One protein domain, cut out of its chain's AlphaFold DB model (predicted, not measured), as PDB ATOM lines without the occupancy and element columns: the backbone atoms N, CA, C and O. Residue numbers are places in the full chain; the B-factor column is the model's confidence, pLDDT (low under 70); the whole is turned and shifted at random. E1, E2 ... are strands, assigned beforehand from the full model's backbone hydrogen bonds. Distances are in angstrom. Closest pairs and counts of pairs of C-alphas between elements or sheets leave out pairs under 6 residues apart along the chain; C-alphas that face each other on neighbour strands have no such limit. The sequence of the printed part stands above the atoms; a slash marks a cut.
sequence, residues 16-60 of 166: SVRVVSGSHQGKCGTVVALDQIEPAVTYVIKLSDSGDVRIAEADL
ATOM      1  N   SER A  16      16.531   7.933  26.964       91.75
ATOM      2  CA  SER A  16      17.878   8.289  27.404       91.75
ATOM      3  C   SER A  16      18.899   7.755  26.407       91.75
ATOM      4  O   SER A  16      18.952   6.553  26.148       91.75
ATOM      5  N   VAL A  17      19.739   8.638  25.876       93.44
ATOM      6  CA  VAL A  17      20.712   8.318  24.825       93.44
ATOM      7  C   VAL A  17      22.111   8.797  25.195       93.44
ATOM      8  O   VAL A  17      22.292   9.691  26.027       93.44
ATOM      9  N   ARG A  18      23.124   8.213  24.551       95.38
ATOM     10  CA  ARG A  18      24.508   8.693  24.582       95.38
ATOM     11  C   ARG A  18      24.924   9.103  23.179       95.38
ATOM     12  O   ARG A  18      24.753   8.333  22.239       95.38
ATOM     13  N   VAL A  19      25.518  10.283  23.055       92.56
ATOM     14  CA  VAL A  19      26.060  10.771  21.785       92.56
ATOM     15  C   VAL A  19      27.327   9.985  21.444       92.56
ATOM     16  O   VAL A  19      28.260   9.935  22.248       92.56
ATOM     17  N   VAL A  20      27.376   9.366  20.264       90.81
ATOM     18  CA  VAL A  20      28.483   8.479  19.852       90.81
ATOM     19  C   VAL A  20      29.506   9.139  18.924       90.81
ATOM     20  O   VAL A  20      30.622   8.636  18.810       90.81
ATOM     21  N   SER A  21      29.177  10.283  18.321       80.88
ATOM     22  CA  SER A  21      30.035  11.016  17.378       80.88
ATOM     23  C   SER A  21      29.764  12.531  17.414       80.88
ATOM     24  O   SER A  21      28.781  12.985  18.000       80.88
ATOM     25  N   GLY A  22      30.656  13.328  16.814       89.62
ATOM     26  CA  GLY A  22      30.546  14.792  16.751       89.62
ATOM     27  C   GLY A  22      31.067  15.528  17.993       89.62
ATOM     28  O   GLY A  22      31.663  14.941  18.896       89.62
ATOM     29  N   SER A  23      30.830  16.841  18.058       89.69
ATOM     30  CA  SER A  23      31.350  17.750  19.103       89.69
ATOM     31  C   SER A  23      30.845  17.458  20.527       89.69
ATOM     32  O   SER A  23      31.350  18.012  21.508       89.69
ATOM     33  N   HIS A  24      29.840  16.593  20.663       92.94
ATOM     34  CA  HIS A  24      29.242  16.203  21.938       92.94
ATOM     35  C   HIS A  24      29.443  14.719  22.273       92.94
ATOM     36  O   HIS A  24      28.788  14.217  23.188       92.94
ATOM     37  N   GLN A  25      30.355  14.031  21.576       95.00
ATOM     38  CA  GLN A  25      30.664  12.620  21.794       95.00
ATOM     39  C   GLN A  25      30.877  12.289  23.281       95.00
ATOM     40  O   GLN A  25      31.563  12.992  24.021       95.00
ATOM     41  N   GLY A  26      30.264  11.192  23.721       92.38
ATOM     42  CA  GLY A  26      30.346  10.668  25.078       92.38
ATOM     43  C   GLY A  26      29.334  11.262  26.059       92.38
ATOM     44  O   GLY A  26      29.103  10.646  27.101       92.38
ATOM     45  N   LYS A  27      28.687  12.394  25.750       96.25
ATOM     46  CA  LYS A  27      27.670  13.001  26.626       96.25
ATOM     47  C   LYS A  27      26.354  12.214  26.593       96.25
ATOM     48  O   LYS A  27      25.990  11.647  25.563       96.25
ATOM     49  N   CYS A  28      25.642  12.195  27.720       96.44
ATOM     50  CA  CYS A  28      24.297  11.621  27.827       96.44
ATOM     51  C   CYS A  28      23.229  12.715  27.700       96.44
ATOM     52  O   CYS A  28      23.467  13.854  28.104       96.44
ATOM     53  N   GLY A  29      22.053  12.361  27.185       94.88
ATOM     54  CA  GLY A  29      20.917  13.269  27.046       94.88
ATOM     55  C   GLY A  29      19.595  12.529  26.861       94.88
ATOM     56  O   GLY A  29      19.537  11.304  26.972       94.88
ATOM     57  N   THR A  30      18.542  13.289  26.571       94.81
ATOM     58  CA  THR A  30      17.187  12.778  26.349       94.81
ATOM     59  C   THR A  30      16.676  13.251  24.995       94.81
ATOM     60  O   THR A  30      16.875  14.412  24.637       94.81
ATOM     61  N   VAL A  31      16.020  12.371  24.241       89.94
ATOM     62  CA  VAL A  31      15.388  12.737  22.965       89.94
ATOM     63  C   VAL A  31      14.154  13.597  23.242       89.94
ATOM     64  O   VAL A  31      13.228  13.144  23.909       89.94
ATOM     65  N   VAL A  32      14.126  14.835  22.743       91.12
ATOM     66  CA  VAL A  32      13.038  15.799  23.032       91.12
ATOM     67  C   VAL A  32      12.142  16.105  21.835       91.12
ATOM     68  O   VAL A  32      10.980  16.453  22.022       91.12
ATOM     69  N   ALA A  33      12.656  15.953  20.616       85.06
ATOM     70  CA  ALA A  33      11.919  16.143  19.375       85.06
ATOM     71  C   ALA A  33      12.585  15.339  18.252       85.06
ATOM     72  O   ALA A  33      13.794  15.103  18.289       85.06
ATOM     73  N   LEU A  34      11.789  14.943  17.259       82.88
ATOM     74  CA  LEU A  34      12.289  14.530  15.953       82.88
ATOM     75  C   LEU A  34      12.358  15.781  15.078       82.88
ATOM     76  O   LEU A  34      11.331  16.421  14.867       82.88
ATOM     77  N   ASP A  35      13.554  16.122  14.612       81.75
ATOM     78  CA  ASP A  35      13.784  17.331  13.818       81.75
ATOM     79  C   ASP A  35      13.486  17.091  12.328       81.75
ATOM     80  O   ASP A  35      12.655  17.772  11.734       81.75
ATOM     81  N   GLN A  36      14.076  16.042  11.741       71.88
ATOM     82  CA  GLN A  36      13.869  15.667  10.340       71.88
ATOM     83  C   GLN A  36      14.110  14.162  10.125       71.88
ATOM     84  O   GLN A  36      14.868  13.529  10.858       71.88
ATOM     85  N   ILE A  37      13.466  13.595   9.099       70.19
ATOM     86  CA  ILE A  37      13.806  12.288   8.521       70.19
ATOM     87  C   ILE A  37      14.290  12.558   7.095       70.19
ATOM     88  O   ILE A  37      13.498  12.967   6.248       70.19
ATOM     89  N   GLU A  38      15.576  12.354   6.824       60.38
ATOM     90  CA  GLU A  38      16.110  12.397   5.459       60.38
ATOM     91  C   GLU A  38      16.045  10.991   4.844       60.38
ATOM     92  O   GLU A  38      16.593  10.053   5.432       60.38
ATOM     93  N   PRO A  39      15.365  10.780   3.701       59.34
ATOM     94  CA  PRO A  39      15.405   9.489   3.036       59.34
ATOM     95  C   PRO A  39      16.787   9.270   2.410       59.34
ATOM     96  O   PRO A  39      17.238  10.064   1.591       59.34
ATOM     97  N   ALA A  40      17.429   8.146   2.731       67.25
ATOM     98  CA  ALA A  40      18.582   7.670   1.973       67.25
ATOM     99  C   ALA A  40      18.081   7.035   0.663       67.25
ATOM    100  O   ALA A  40      17.808   5.832   0.598       67.25
ATOM    101  N   VAL A  41      17.891   7.849  -0.379       77.25
ATOM    102  CA  VAL A  41      17.577   7.354  -1.729       77.25
ATOM    103  C   VAL A  41      18.696   6.400  -2.148       77.25
ATOM    104  O   VAL A  41      19.869   6.722  -2.005       77.25
ATOM    105  N   THR A  42      18.352   5.195  -2.602       80.62
ATOM    106  CA  THR A  42      19.330   4.167  -2.996       80.62
ATOM    107  C   THR A  42      19.022   3.692  -4.407       80.62
ATOM    108  O   THR A  42      17.890   3.300  -4.697       80.62
ATOM    109  N   TYR A  43      20.032   3.684  -5.272       79.44
ATOM    110  CA  TYR A  43      19.926   3.231  -6.657       79.44
ATOM    111  C   TYR A  43      20.494   1.823  -6.821       79.44
ATOM    112  O   TYR A  43      21.445   1.446  -6.140       79.44
ATOM    113  N   VAL A  44      19.927   1.046  -7.751       91.88
ATOM    114  CA  VAL A  44      20.562  -0.177  -8.264       91.88
ATOM    115  C   VAL A  44      21.393   0.211  -9.483       91.88
ATOM    116  O   VAL A  44      20.846   0.719 -10.460       91.88
ATOM    117  N   ILE A  45      22.703  -0.017  -9.421       86.69
ATOM    118  CA  ILE A  45      23.669   0.360 -10.453       86.69
ATOM    119  C   ILE A  45      24.295  -0.903 -11.009       86.69
ATOM    120  O   ILE A  45      24.793  -1.741 -10.262       86.69
ATOM    121  N   LYS A  46      24.301  -1.019 -12.332       88.69
ATOM    122  CA  LYS A  46      25.004  -2.089 -13.024       88.69
ATOM    123  C   LYS A  46      26.439  -1.657 -13.295       88.69
ATOM    124  O   LYS A  46      26.655  -0.707 -14.046       88.69
ATOM    125  N   LEU A  47      27.400  -2.340 -12.683       80.94
ATOM    126  CA  LEU A  47      28.820  -2.085 -12.910       80.94
ATOM    127  C   LEU A  47      29.317  -2.848 -14.148       80.94
ATOM    128  O   LEU A  47      28.709  -3.822 -14.592       80.94
ATOM    129  N   SER A  48      30.397  -2.364 -14.760       76.69
ATOM    130  CA  SER A  48      30.963  -2.953 -15.984       76.69
ATOM    131  C   SER A  48      31.826  -4.187 -15.708       76.69
ATOM    132  O   SER A  48      31.936  -5.063 -16.563       76.69
ATOM    133  N   ASP A  49      32.419  -4.265 -14.519       81.50
ATOM    134  CA  ASP A  49      33.349  -5.310 -14.080       81.50
ATOM    135  C   ASP A  49      32.755  -6.254 -13.019       81.50
ATOM    136  O   ASP A  49      33.368  -7.251 -12.635       81.50
ATOM    137  N   SER A  50      31.553  -5.942 -12.546       78.00
ATOM    138  CA  SER A  50      30.887  -6.613 -11.438       78.00
ATOM    139  C   SER A  50      29.364  -6.578 -11.609       78.00
ATOM    140  O   SER A  50      28.836  -5.994 -12.552       78.00
ATOM    141  N   GLY A  51      28.642  -7.306 -10.755       87.06
ATOM    142  CA  GLY A  51      27.182  -7.389 -10.833       87.06
ATOM    143  C   GLY A  51      26.471  -6.094 -10.432       87.06
ATOM    144  O   GLY A  51      27.080  -5.047 -10.227       87.06
ATOM    145  N   ASP A  52      25.153  -6.186 -10.277       94.06
ATOM    146  CA  ASP A  52      24.344  -5.058  -9.820       94.06
ATOM    147  C   ASP A  52      24.645  -4.744  -8.343       94.06
ATOM    148  O   ASP A  52      24.547  -5.616  -7.472       94.06
ATOM    149  N   VAL A  53      24.971  -3.486  -8.047       89.44
ATOM    150  CA  VAL A  53      25.228  -2.975  -6.694       89.44
ATOM    151  C   VAL A  53      24.142  -1.993  -6.268       89.44
ATOM    152  O   VAL A  53      23.468  -1.393  -7.100       89.44
ATOM    153  N   ARG A  54      23.950  -1.824  -4.957       90.56
ATOM    154  CA  ARG A  54      23.046  -0.815  -4.387       90.56
ATOM    155  C   ARG A  54      23.868   0.260  -3.696       90.56
ATOM    156  O   ARG A  54      24.598  -0.078  -2.771       90.56
ATOM    157  N   ILE A  55      23.741   1.510  -4.131       82.75
ATOM    158  CA  ILE A  55      24.526   2.644  -3.620       82.75
ATOM    159  C   ILE A  55      23.578   3.787  -3.246       82.75
ATOM    160  O   ILE A  55      22.583   4.012  -3.944       82.75
ATOM    161  N   ALA A  56      23.852   4.473  -2.135       77.19
ATOM    162  CA  ALA A  56      23.077   5.635  -1.715       77.19
ATOM    163  C   ALA A  56      23.331   6.821  -2.657       77.19
ATOM    164  O   ALA A  56      24.450   7.024  -3.105       77.19
ATOM    165  N   GLU A  57      22.309   7.629  -2.932       78.62
ATOM    166  CA  GLU A  57      22.402   8.819  -3.789       78.62
ATOM    167  C   GLU A  57      23.488   9.789  -3.316       78.62
ATOM    168  O   GLU A  57      24.237  10.310  -4.133       78.62
ATOM    169  N   ALA A  58      23.632   9.964  -1.999       68.75
ATOM    170  CA  ALA A  58      24.675  10.801  -1.407       68.75
ATOM    171  C   ALA A  58      26.108  10.298  -1.685       68.75
ATOM    172  O   ALA A  58      27.050  11.081  -1.600       68.75
ATOM    173  N   ASP A  59      26.262   9.015  -2.031       69.25
ATOM    174  CA  ASP A  59      27.537   8.379  -2.380       69.25
ATOM    175  C   ASP A  59      27.733   8.276  -3.908       69.25
ATOM    176  O   ASP A  59      28.677   7.633  -4.377       69.25
ATOM    177  N   LEU A  60      26.837   8.872  -4.703       65.06
ATOM    178  CA  LEU A  60      26.905   8.882  -6.160       65.06
ATOM    179  C   LEU A  60      27.238  10.270  -6.685       65.06
ATOM    180  O   LEU A  60      26.624  11.269  -6.327       65.06
TER     181      LEU A  60
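What this domain is: This is residues 16 to 60 of the 166 residues of an uncharacterized protein of Cyanothece sp. SIO1E1 (UniProt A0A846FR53). What is the main picture? There is little regular structure: two small strand hairpins, E3 with E4 and E1 with E2, lie at opposite ends of a rod, joined by a link whose residues 33 to 38 stand free. What makes it up? The 45 printed residues include four named strands, E1 to E4 in chain order, in two antiparallel pairs, with no named helix: all strand, 16 residues in named elements. It is extended, radius of gyration of the C-alphas 17.3 A, spanning 47 by 20 by 16 A.

How they stand to each other: How do E3, residues 42 to 46, and E4, residues 52 to 56, pair? This hairpin is antiparallel at 150 degrees; N 45 and O 53 are within hydrogen-bond range, 2.8 A. And E1, residues 16 to 18, with E2, residues 28 to 30? This hairpin is antiparallel at 143 degrees, with N 17 and O 29 within range, 2.9 A. E1 and E2 are apart from E3 and E4.

Where its parts are: How long are the strands? E3 measures 13.1 A, E4 13.5 A, E1 7.2 A and E2 7.4 A. Where are the anchors? C-alpha 16 is at (17.878, 8.289, 27.404) and C-alpha 56 at (23.077, 5.635, -1.715).

The domain as a whole: How large is it? The farthest C-alphas, of Val 32 and Asp 49, are 47.3 A apart. Any cut, long link or low confidence? The printed part has no cut; E2 to E3 is a long link, and residues 38 to 40 and 58 to 60 have pLDDT under 70.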